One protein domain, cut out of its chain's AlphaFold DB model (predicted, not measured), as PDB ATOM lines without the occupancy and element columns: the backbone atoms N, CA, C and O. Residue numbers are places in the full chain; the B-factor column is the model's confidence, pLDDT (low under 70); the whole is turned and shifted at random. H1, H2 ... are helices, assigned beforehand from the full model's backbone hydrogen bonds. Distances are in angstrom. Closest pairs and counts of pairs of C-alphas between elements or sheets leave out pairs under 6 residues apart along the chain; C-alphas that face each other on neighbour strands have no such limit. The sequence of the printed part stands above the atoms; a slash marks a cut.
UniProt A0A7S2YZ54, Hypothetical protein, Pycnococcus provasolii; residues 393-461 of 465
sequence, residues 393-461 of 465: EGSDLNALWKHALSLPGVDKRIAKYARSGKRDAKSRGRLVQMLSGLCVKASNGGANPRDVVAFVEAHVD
ATOM      1  N   GLU A 393     121.892 283.646 284.425       36.66
ATOM      2  CA  GLU A 393     122.636 282.776 283.522       36.66
ATOM      3  C   GLU A 393     121.857 282.549 282.213       36.66
ATOM      4  O   GLU A 393     120.656 282.286 282.225       36.66
ATOM      5  N   GLY A 394     122.565 282.595 281.081       48.66
ATOM      6  CA  GLY A 394     122.195 281.808 279.900       48.66
ATOM      7  C   GLY A 394     121.326 282.460 278.820       48.66
ATOM      8  O   GLY A 394     120.632 281.738 278.111       48.66
ATOM      9  N   SER A 395     121.353 283.782 278.621       54.56
ATOM     10  CA  SER A 395     120.836 284.340 277.356       54.56
ATOM     11  C   SER A 395     121.854 284.110 276.235       54.56
ATOM     12  O   SER A 395     122.986 284.573 276.345       54.56
ATOM     13  N   ASP A 396     121.474 283.436 275.145       73.94
ATOM     14  CA  ASP A 396     122.329 283.321 273.956       73.94
ATOM     15  C   ASP A 396     122.466 284.697 273.277       73.94
ATOM     16  O   ASP A 396     121.652 285.108 272.444       73.94
ATOM     17  N   LEU A 397     123.503 285.439 273.677       78.81
ATOM     18  CA  LEU A 397     123.794 286.787 273.191       78.81
ATOM     19  C   LEU A 397     124.017 286.812 271.673       78.81
ATOM     20  O   LEU A 397     123.640 287.789 271.026       78.81
ATOM     21  N   ASN A 398     124.530 285.726 271.086       81.50
ATOM     22  CA  ASN A 398     124.692 285.608 269.637       81.50
ATOM     23  C   ASN A 398     123.341 285.512 268.920       81.50
ATOM     24  O   ASN A 398     123.159 286.125 267.864       81.50
ATOM     25  N   ALA A 399     122.384 284.764 269.472       76.75
ATOM     26  CA  ALA A 399     121.035 284.679 268.913       76.75
ATOM     27  C   ALA A 399     120.296 286.025 269.006       76.75
ATOM     28  O   ALA A 399     119.691 286.467 268.026       76.75
ATOM     29  N   LEU A 400     120.403 286.712 270.150       80.00
ATOM     30  CA  LEU A 400     119.811 288.038 270.360       80.00
ATOM     31  C   LEU A 400     120.418 289.092 269.430       80.00
ATOM     32  O   LEU A 400     119.690 289.893 268.848       80.00
ATOM     33  N   TRP A 401     121.736 289.047 269.242       86.38
ATOM     34  CA  TRP A 401     122.460 289.897 268.305       86.38
ATOM     35  C   TRP A 401     121.996 289.687 266.863       86.38
ATOM     36  O   TRP A 401     121.596 290.641 266.197       86.38
ATOM     37  N   LYS A 402     121.948 288.433 266.391       84.56
ATOM     38  CA  LYS A 402     121.456 288.099 265.043       84.56
ATOM     39  C   LYS A 402     120.012 288.552 264.827       84.56
ATOM     40  O   LYS A 402     119.692 289.072 263.761       84.56
ATOM     41  N   HIS A 403     119.154 288.387 265.834       80.75
ATOM     42  CA  HIS A 403     117.775 288.862 265.778       80.75
ATOM     43  C   HIS A 403     117.696 290.394 265.736       80.75
ATOM     44  O   HIS A 403     116.962 290.949 264.926       80.75
ATOM     45  N   ALA A 404     118.476 291.100 266.558       83.31
ATOM     46  CA  ALA A 404     118.502 292.562 266.553       83.31
ATOM     47  C   ALA A 404     118.953 293.132 265.196       83.31
ATOM     48  O   ALA A 404     118.408 294.141 264.751       83.31
ATOM     49  N   LEU A 405     119.904 292.474 264.524       85.69
ATOM     50  CA  LEU A 405     120.387 292.865 263.197       85.69
ATOM     51  C   LEU A 405     119.401 292.555 262.064       85.69
ATOM     52  O   LEU A 405     119.418 293.250 261.049       85.69
ATOM     53  N   SER A 406     118.531 291.554 262.223       83.50
ATOM     54  CA  SER A 406     117.521 291.210 261.216       83.50
ATOM     55  C   SER A 406     116.277 292.106 261.261       83.50
ATOM     56  O   SER A 406     115.426 292.022 260.373       83.50
ATOM     57  N   LEU A 407     116.161 292.990 262.263       83.81
ATOM     58  CA  LEU A 407     115.025 293.896 262.390       83.81
ATOM     59  C   LEU A 407     115.000 294.953 261.265       83.81
ATOM     60  O   LEU A 407     116.022 295.583 260.969       83.81
ATOM     61  N   PRO A 408     113.822 295.231 260.672       81.44
ATOM     62  CA  PRO A 408     113.700 296.181 259.570       81.44
ATOM     63  C   PRO A 408     114.235 297.580 259.914       81.44
ATOM     64  O   PRO A 408     113.826 298.199 260.897       81.44
ATOM     65  N   GLY A 409     115.113 298.120 259.064       79.81
ATOM     66  CA  GLY A 409     115.631 299.486 259.179       79.81
ATOM     67  C   GLY A 409     116.848 299.651 260.095       79.81
ATOM     68  O   GLY A 409     117.374 300.766 260.194       79.81
ATOM     69  N   VAL A 410     117.310 298.579 260.747       84.31
ATOM     70  CA  VAL A 410     118.570 298.566 261.509       84.31
ATOM     71  C   VAL A 410     119.771 298.677 260.562       84.31
ATOM     72  O   VAL A 410     120.655 299.505 260.791       84.31
ATOM     73  N   ASP A 411     119.724 297.976 259.430       82.19
ATOM     74  CA  ASP A 411     120.653 298.057 258.294       82.19
ATOM     75  C   ASP A 411     120.913 299.503 257.827       82.19
ATOM     76  O   ASP A 411     122.056 299.950 257.713       82.19
ATOM     77  N   LYS A 412     119.851 300.300 257.647       82.19
ATOM     78  CA  LYS A 412     119.952 301.702 257.206       82.19
ATOM     79  C   LYS A 412     120.633 302.588 258.245       82.19
ATOM     80  O   LYS A 412     121.304 303.557 257.878       82.19
ATOM     81  N   ARG A 413     120.453 302.289 259.536       77.94
ATOM     82  CA  ARG A 413     121.065 303.032 260.647       77.94
ATOM     83  C   ARG A 413     122.539 302.674 260.821       77.94
ATOM     84  O   ARG A 413     123.337 303.594 260.994       77.94
ATOM     85  N   ILE A 414     122.896 301.397 260.679       81.69
ATOM     86  CA  ILE A 414     124.293 300.937 260.650       81.69
ATOM     87  C   ILE A 414     125.016 301.564 259.453       81.69
ATOM     88  O   ILE A 414     126.024 302.241 259.627       81.69
ATOM     89  N   ALA A 415     124.434 301.497 258.250       77.81
ATOM     90  CA  ALA A 415     125.014 302.105 257.051       77.81
ATOM     91  C   ALA A 415     125.119 303.641 257.136       77.81
ATOM     92  O   ALA A 415     125.964 304.259 256.490       77.81
ATOM     93  N   LYS A 416     124.244 304.306 257.905       76.75
ATOM     94  CA  LYS A 416     124.353 305.748 258.179       76.75
ATOM     95  C   LYS A 416     125.545 306.060 259.089       76.75
ATOM     96  O   LYS A 416     126.210 307.062 258.852       76.75
ATOM     97  N   TYR A 417     125.810 305.210 260.080       72.94
ATOM     98  CA  TYR A 417     126.985 305.312 260.945       72.94
ATOM     99  C   TYR A 417     128.285 305.001 260.183       72.94
ATOM    100  O   TYR A 417     129.223 305.788 260.248       72.94
ATOM    101  N   ALA A 418     128.302 303.948 259.358       71.00
ATOM    102  CA  ALA A 418     129.456 303.586 258.529       71.00
ATOM    103  C   ALA A 418     129.848 304.696 257.530       71.00
ATOM    104  O   ALA A 418     131.027 304.950 257.298       71.00
ATOM    105  N   ARG A 419     128.858 305.405 256.961       69.44
ATOM    106  CA  ARG A 419     129.075 306.505 255.999       69.44
ATOM    107  C   ARG A 419     129.396 307.850 256.637       69.44
ATOM    108  O   ARG A 419     129.931 308.727 255.958       69.44
ATOM    109  N   SER A 420     129.061 308.061 257.911       62.91
ATOM    110  CA  SER A 420     129.529 309.252 258.611       62.91
ATOM    111  C   SER A 420     131.013 309.059 258.891       62.91
ATOM    112  O   SER A 420     131.367 308.399 259.859       62.91
ATOM    113  N   GLY A 421     131.887 309.632 258.058       56.22
ATOM    114  CA  GLY A 421     133.355 309.544 258.168       56.22
ATOM    115  C   GLY A 421     133.969 310.076 259.477       56.22
ATOM    116  O   GLY A 421     135.171 310.297 259.552       56.22
ATOM    117  N   LYS A 422     133.153 310.298 260.511       56.50
ATOM    118  CA  LYS A 422     133.539 310.500 261.902       56.50
ATOM    119  C   LYS A 422     133.057 309.287 262.700       56.50
ATOM    120  O   LYS A 422     131.942 309.285 263.216       56.50
ATOM    121  N   ARG A 423     133.926 308.279 262.844       65.50
ATOM    122  CA  ARG A 423     133.818 307.224 263.873       65.50
ATOM    123  C   ARG A 423     134.089 307.824 265.261       65.50
ATOM    124  O   ARG A 423     134.972 307.389 265.989       65.50
ATOM    125  N   ASP A 424     133.412 308.923 265.588       72.50
ATOM    126  CA  ASP A 424     133.600 309.605 266.858       72.50
ATOM    127  C   ASP A 424     132.891 308.832 267.981       72.50
ATOM    128  O   ASP A 424     131.851 308.196 267.772       72.50
ATOM    129  N   ALA A 425     133.450 308.901 269.190       72.00
ATOM    130  CA  ALA A 425     132.984 308.130 270.342       72.00
ATOM    131  C   ALA A 425     131.499 308.365 270.682       72.00
ATOM    132  O   ALA A 425     130.828 307.473 271.203       72.00
ATOM    133  N   LYS A 426     130.952 309.543 270.354       75.44
ATOM    134  CA  LYS A 426     129.553 309.895 270.626       75.44
ATOM    135  C   LYS A 426     128.608 309.218 269.635       75.44
ATOM    136  O   LYS A 426     127.539 308.751 270.029       75.44
ATOM    137  N   SER A 427     128.995 309.153 268.366       75.56
ATOM    138  CA  SER A 427     128.265 308.422 267.329       75.56
ATOM    139  C   SER A 427     128.319 306.909 267.584       75.56
ATOM    140  O   SER A 427     127.278 306.254 267.511       75.56
ATOM    141  N   ARG A 428     129.483 306.386 268.005       82.56
ATOM    142  CA  ARG A 428     129.667 304.981 268.416       82.56
ATOM    143  C   ARG A 428     128.771 304.617 269.596       82.56
ATOM    144  O   ARG A 428     127.997 303.668 269.517       82.56
ATOM    145  N   GLY A 429     128.793 305.431 270.654       80.44
ATOM    146  CA  GLY A 429     127.976 305.209 271.850       80.44
ATOM    147  C   GLY A 429     126.472 305.180 271.561       80.44
ATOM    148  O   GLY A 429     125.745 304.383 272.146       80.44
ATOM    149  N   ARG A 430     125.988 305.985 270.603       81.94
ATOM    150  CA  ARG A 430     124.578 305.951 270.175       81.94
ATOM    151  C   ARG A 430     124.212 304.663 269.439       81.94
ATOM    152  O   ARG A 430     123.095 304.178 269.617       81.94
ATOM    153  N   LEU A 431     125.115 304.135 268.611       83.19
ATOM    154  CA  LEU A 431     124.886 302.881 267.895       83.19
ATOM    155  C   LEU A 431     124.866 301.695 268.866       83.19
ATOM    156  O   LEU A 431     123.919 300.910 268.833       83.19
ATOM    157  N   VAL A 432     125.837 301.640 269.785       87.62
ATOM    158  CA  VAL A 432     125.891 300.653 270.875       87.62
ATOM    159  C   VAL A 432     124.604 300.697 271.696       87.62
ATOM    160  O   VAL A 432     123.906 299.696 271.807       87.62
ATOM    161  N   GLN A 433     124.207 301.878 272.178       84.88
ATOM    162  CA  GLN A 433     122.997 302.041 272.986       84.88
ATOM    163  C   GLN A 433     121.730 301.558 272.259       84.88
ATOM    164  O   GLN A 433     120.844 300.964 272.876       84.88
ATOM    165  N   MET A 434     121.631 301.812 270.952       89.00
ATOM    166  CA  MET A 434     120.503 301.354 270.144       89.00
ATOM    167  C   MET A 434     120.486 299.825 270.015       89.00
ATOM    168  O   MET A 434     119.448 299.216 270.267       89.00
ATOM    169  N   LEU A 435     121.609 299.210 269.631       86.62
ATOM    170  CA  LEU A 435     121.702 297.766 269.399       86.62
ATOM    171  C   LEU A 435     121.547 296.965 270.700       86.62
ATOM    172  O   LEU A 435     120.801 295.985 270.723       86.62
ATOM    173  N   SER A 436     122.138 297.426 271.806       87.00
ATOM    174  CA  SER A 436     121.938 296.823 273.128       87.00
ATOM    175  C   SER A 436     120.477 296.903 273.572       87.00
ATOM    176  O   SER A 436     119.931 295.928 274.081       87.00
ATOM    177  N   GLY A 437     119.799 298.028 273.310       75.38
ATOM    178  CA  GLY A 437     118.372 298.177 273.595       75.38
ATOM    179  C   GLY A 437     117.490 297.203 272.803       75.38
ATOM    180  O   GLY A 437     116.507 296.694 273.340       75.38
ATOM    181  N   LEU A 438     117.847 296.906 271.550       82.25
ATOM    182  CA  LEU A 438     117.143 295.914 270.733       82.25
ATOM    183  C   LEU A 438     117.374 294.485 271.237       82.25
ATOM    184  O   LEU A 438     116.416 293.721 271.310       82.25
ATOM    185  N   CYS A 439     118.596 294.148 271.653       75.31
ATOM    186  CA  CYS A 439     118.917 292.833 272.214       75.31
ATOM    187  C   CYS A 439     118.186 292.577 273.546       75.31
ATOM    188  O   CYS A 439     117.612 291.508 273.733       75.31
ATOM    189  N   VAL A 440     118.127 293.572 274.444       71.31
ATOM    190  CA  VAL A 440     117.360 293.479 275.706       71.31
ATOM    191  C   VAL A 440     115.853 293.385 275.444       71.31
ATOM    192  O   VAL A 440     115.124 292.708 276.165       71.31
ATOM    193  N   LYS A 441     115.357 294.044 274.392       66.12
ATOM    194  CA  LYS A 441     113.948 293.935 274.004       66.12
ATOM    195  C   LYS A 441     113.623 292.557 273.421       66.12
ATOM    196  O   LYS A 441     112.577 292.007 273.743       66.12
ATOM    197  N   ALA A 442     114.514 292.003 272.601       66.31
ATOM    198  CA  ALA A 442     114.368 290.676 272.005       66.31
ATOM    199  C   ALA A 442     114.407 289.546 273.046       66.31
ATOM    200  O   ALA A 442     113.808 288.498 272.835       66.31
ATOM    201  N   SER A 443     115.059 289.773 274.190       61.06
ATOM    202  CA  SER A 443     115.065 288.839 275.317       61.06
ATOM    203  C   SER A 443     113.868 288.991 276.261       61.06
ATOM    204  O   SER A 443     113.864 288.374 277.324       61.06
ATOM    205  N   ASN A 444     112.874 289.826 275.926       51.34
ATOM    206  CA  ASN A 444     111.786 290.218 276.831       51.34
ATOM    207  C   ASN A 444     112.296 290.718 278.200       51.34
ATOM    208  O   ASN A 444     111.667 290.486 279.225       51.34
ATOM    209  N   GLY A 445     113.454 291.388 278.230       52.00
ATOM    210  CA  GLY A 445     114.069 291.878 279.466       52.00
ATOM    211  C   GLY A 445     114.820 290.820 280.283       52.00
ATOM    212  O   GLY A 445     115.366 291.165 281.325       52.00
ATOM    213  N   GLY A 446     114.896 289.571 279.816       43.88
ATOM    214  CA  GLY A 446     115.588 288.481 280.510       43.88
ATOM    215  C   GLY A 446     117.111 288.461 280.336       43.88
ATOM    216  O   GLY A 446     117.781 287.701 281.020       43.88
ATOM    217  N   ALA A 447     117.674 289.273 279.433       54.09
ATOM    218  CA  ALA A 447     119.124 289.350 279.244       54.09
ATOM    219  C   ALA A 447     119.747 290.435 280.125       54.09
ATOM    220  O   ALA A 447     119.287 291.581 280.110       54.09
ATOM    221  N   ASN A 448     120.831 290.090 280.829       62.22
ATOM    222  CA  ASN A 448     121.588 291.031 281.649       62.22
ATOM    223  C   ASN A 448     122.070 292.225 280.795       62.22
ATOM    224  O   ASN A 448     122.868 292.039 279.868       62.22
ATOM    225  N   PRO A 449     121.641 293.465 281.101       65.88
ATOM    226  CA  PRO A 449     121.997 294.634 280.306       65.88
ATOM    227  C   PRO A 449     123.504 294.899 280.222       65.88
ATOM    228  O   PRO A 449     123.959 295.422 279.207       65.88
ATOM    229  N   ARG A 450     124.285 294.546 281.254       71.62
ATOM    230  CA  ARG A 450     125.747 294.740 281.243       71.62
ATOM    231  C   ARG A 450     126.425 293.816 280.238       71.62
ATOM    232  O   ARG A 450     127.239 294.287 279.450       71.62
ATOM    233  N   ASP A 451     126.028 292.548 280.220       75.62
ATOM    234  CA  ASP A 451     126.595 291.545 279.317       75.62
ATOM    235  C   ASP A 451     126.204 291.837 277.865       75.62
ATOM    236  O   ASP A 451     127.036 291.752 276.965       75.62
ATOM    237  N   VAL A 452     124.965 292.290 277.638       78.00
ATOM    238  CA  VAL A 452     124.504 292.738 276.317       78.00
ATOM    239  C   VAL A 452     125.291 293.958 275.832       78.00
ATOM    240  O   VAL A 452     125.664 294.011 274.663       78.00
ATOM    241  N   VAL A 453     125.545 294.955 276.686       84.19
ATOM    242  CA  VAL A 453     126.330 296.139 276.293       84.19
ATOM    243  C   VAL A 453     127.773 295.753 275.983       84.19
ATOM    244  O   VAL A 453     128.251 296.101 274.908       84.19
ATOM    245  N   ALA A 454     128.428 294.979 276.851       82.25
ATOM    246  CA  ALA A 454     129.802 294.527 276.631       82.25
ATOM    247  C   ALA A 454     129.934 293.688 275.348       82.25
ATOM    248  O   ALA A 454     130.860 293.882 274.560       82.25
ATOM    249  N   PHE A 455     128.970 292.798 275.096       87.06
ATOM    250  CA  PHE A 455     128.914 291.997 273.879       87.06
ATOM    251  C   PHE A 455     128.740 292.870 272.628       87.06
ATOM    252  O   PHE A 455     129.478 292.710 271.660       87.06
ATOM    253  N   VAL A 456     127.806 293.824 272.645       88.38
ATOM    254  CA  VAL A 456     127.584 294.746 271.519       88.38
ATOM    255  C   VAL A 456     128.815 295.619 271.274       88.38
ATOM    256  O   VAL A 456     129.206 295.797 270.127       88.38
ATOM    257  N   GLU A 457     129.463 296.135 272.320       89.19
ATOM    258  CA  GLU A 457     130.683 296.942 272.192       89.19
ATOM    259  C   GLU A 457     131.849 296.177 271.564       89.19
ATOM    260  O   GLU A 457     132.644 296.798 270.861       89.19
ATOM    261  N   ALA A 458     131.934 294.863 271.789       87.31
ATOM    262  CA  ALA A 458     132.966 294.009 271.211       87.31
ATOM    263  C   ALA A 458     132.735 293.686 269.722       87.31
ATOM    264  O   ALA A 458     133.699 293.422 269.020       87.31
ATOM    265  N   HIS A 459     131.486 293.724 269.238       87.06
ATOM    266  CA  HIS A 459     131.126 293.297 267.873       87.06
ATOM    267  C   HIS A 459     130.661 294.444 266.961       87.06
ATOM    268  O   HIS A 459     130.473 294.245 265.763       87.06
ATOM    269  N   VAL A 460     130.422 295.644 267.504       84.06
ATOM    270  CA  VAL A 460     129.882 296.780 266.736       84.06
ATOM    271  C   VAL A 460     130.872 297.333 265.712       84.06
ATOM    272  O   VAL A 460     130.435 297.846 264.687       84.06
ATOM    273  N   ASP A 461     132.176 297.254 265.981       77.56
ATOM    274  CA  ASP A 461     133.198 297.794 265.082       77.56
ATOM    275  C   ASP A 461     133.429 296.836 263.890       77.56
ATOM    276  O   ASP A 461     133.380 297.291 262.750       77.56
TER     277      ASP A 461
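Overview. This is residues 393 to 461 of the 465 residues of the protein "Hypothetical protein" of Pycnococcus provasolii (UniProt A0A7S2YZ54). One long helix, H3, is the spine; H2 folds back along its first part as a loose helical hairpin, and H1 and H4 cross its later part. The 69 printed residues, with four named helices in the order H1 to H4 and no named strand, are all helix in class, compact with a radius of gyration of the C-alphas of 11.9 A, spanning 38 by 23 by 15 A.

Along the chain. H3, residues 425 to 442, is 25.6 A long and begins at C-alpha 425 (132.984, 308.130, 270.342). H1 is residues 397 to 406, 14.2 A; H2 410 to 419, 14.3 A; H4 449 to 459, 15.5 A, ending at (131.126, 293.297, 267.873).

Arrangement. The hub H3 touches H4 with residues 432 to 440 alone, closest C-alphas Ser 436 and Val 453, 5.5 A, at a steep tilt of 56 degrees. H3 touches H1 about perpendicular, 78 degrees, closest C-alphas Cys 439 and Leu 400, 5.2 A, with its residues 435 to 442 alone. H3 and H2, a hairpin, touch at a shallow tilt of 12 degrees, closest C-alphas Ser 427 and Tyr 417, 7.2 A, with H3's residues 427 to 431 alone. H2 and H4 are apart. In H1, H2, H3 and H4 every O i to N i+4 pair is within hydrogen-bond range.

Size, cuts and confidence. The printed part has no cut and no long link; pLDDT is under 70 at residues 393 to 395, 419 to 423 and 441 to 449.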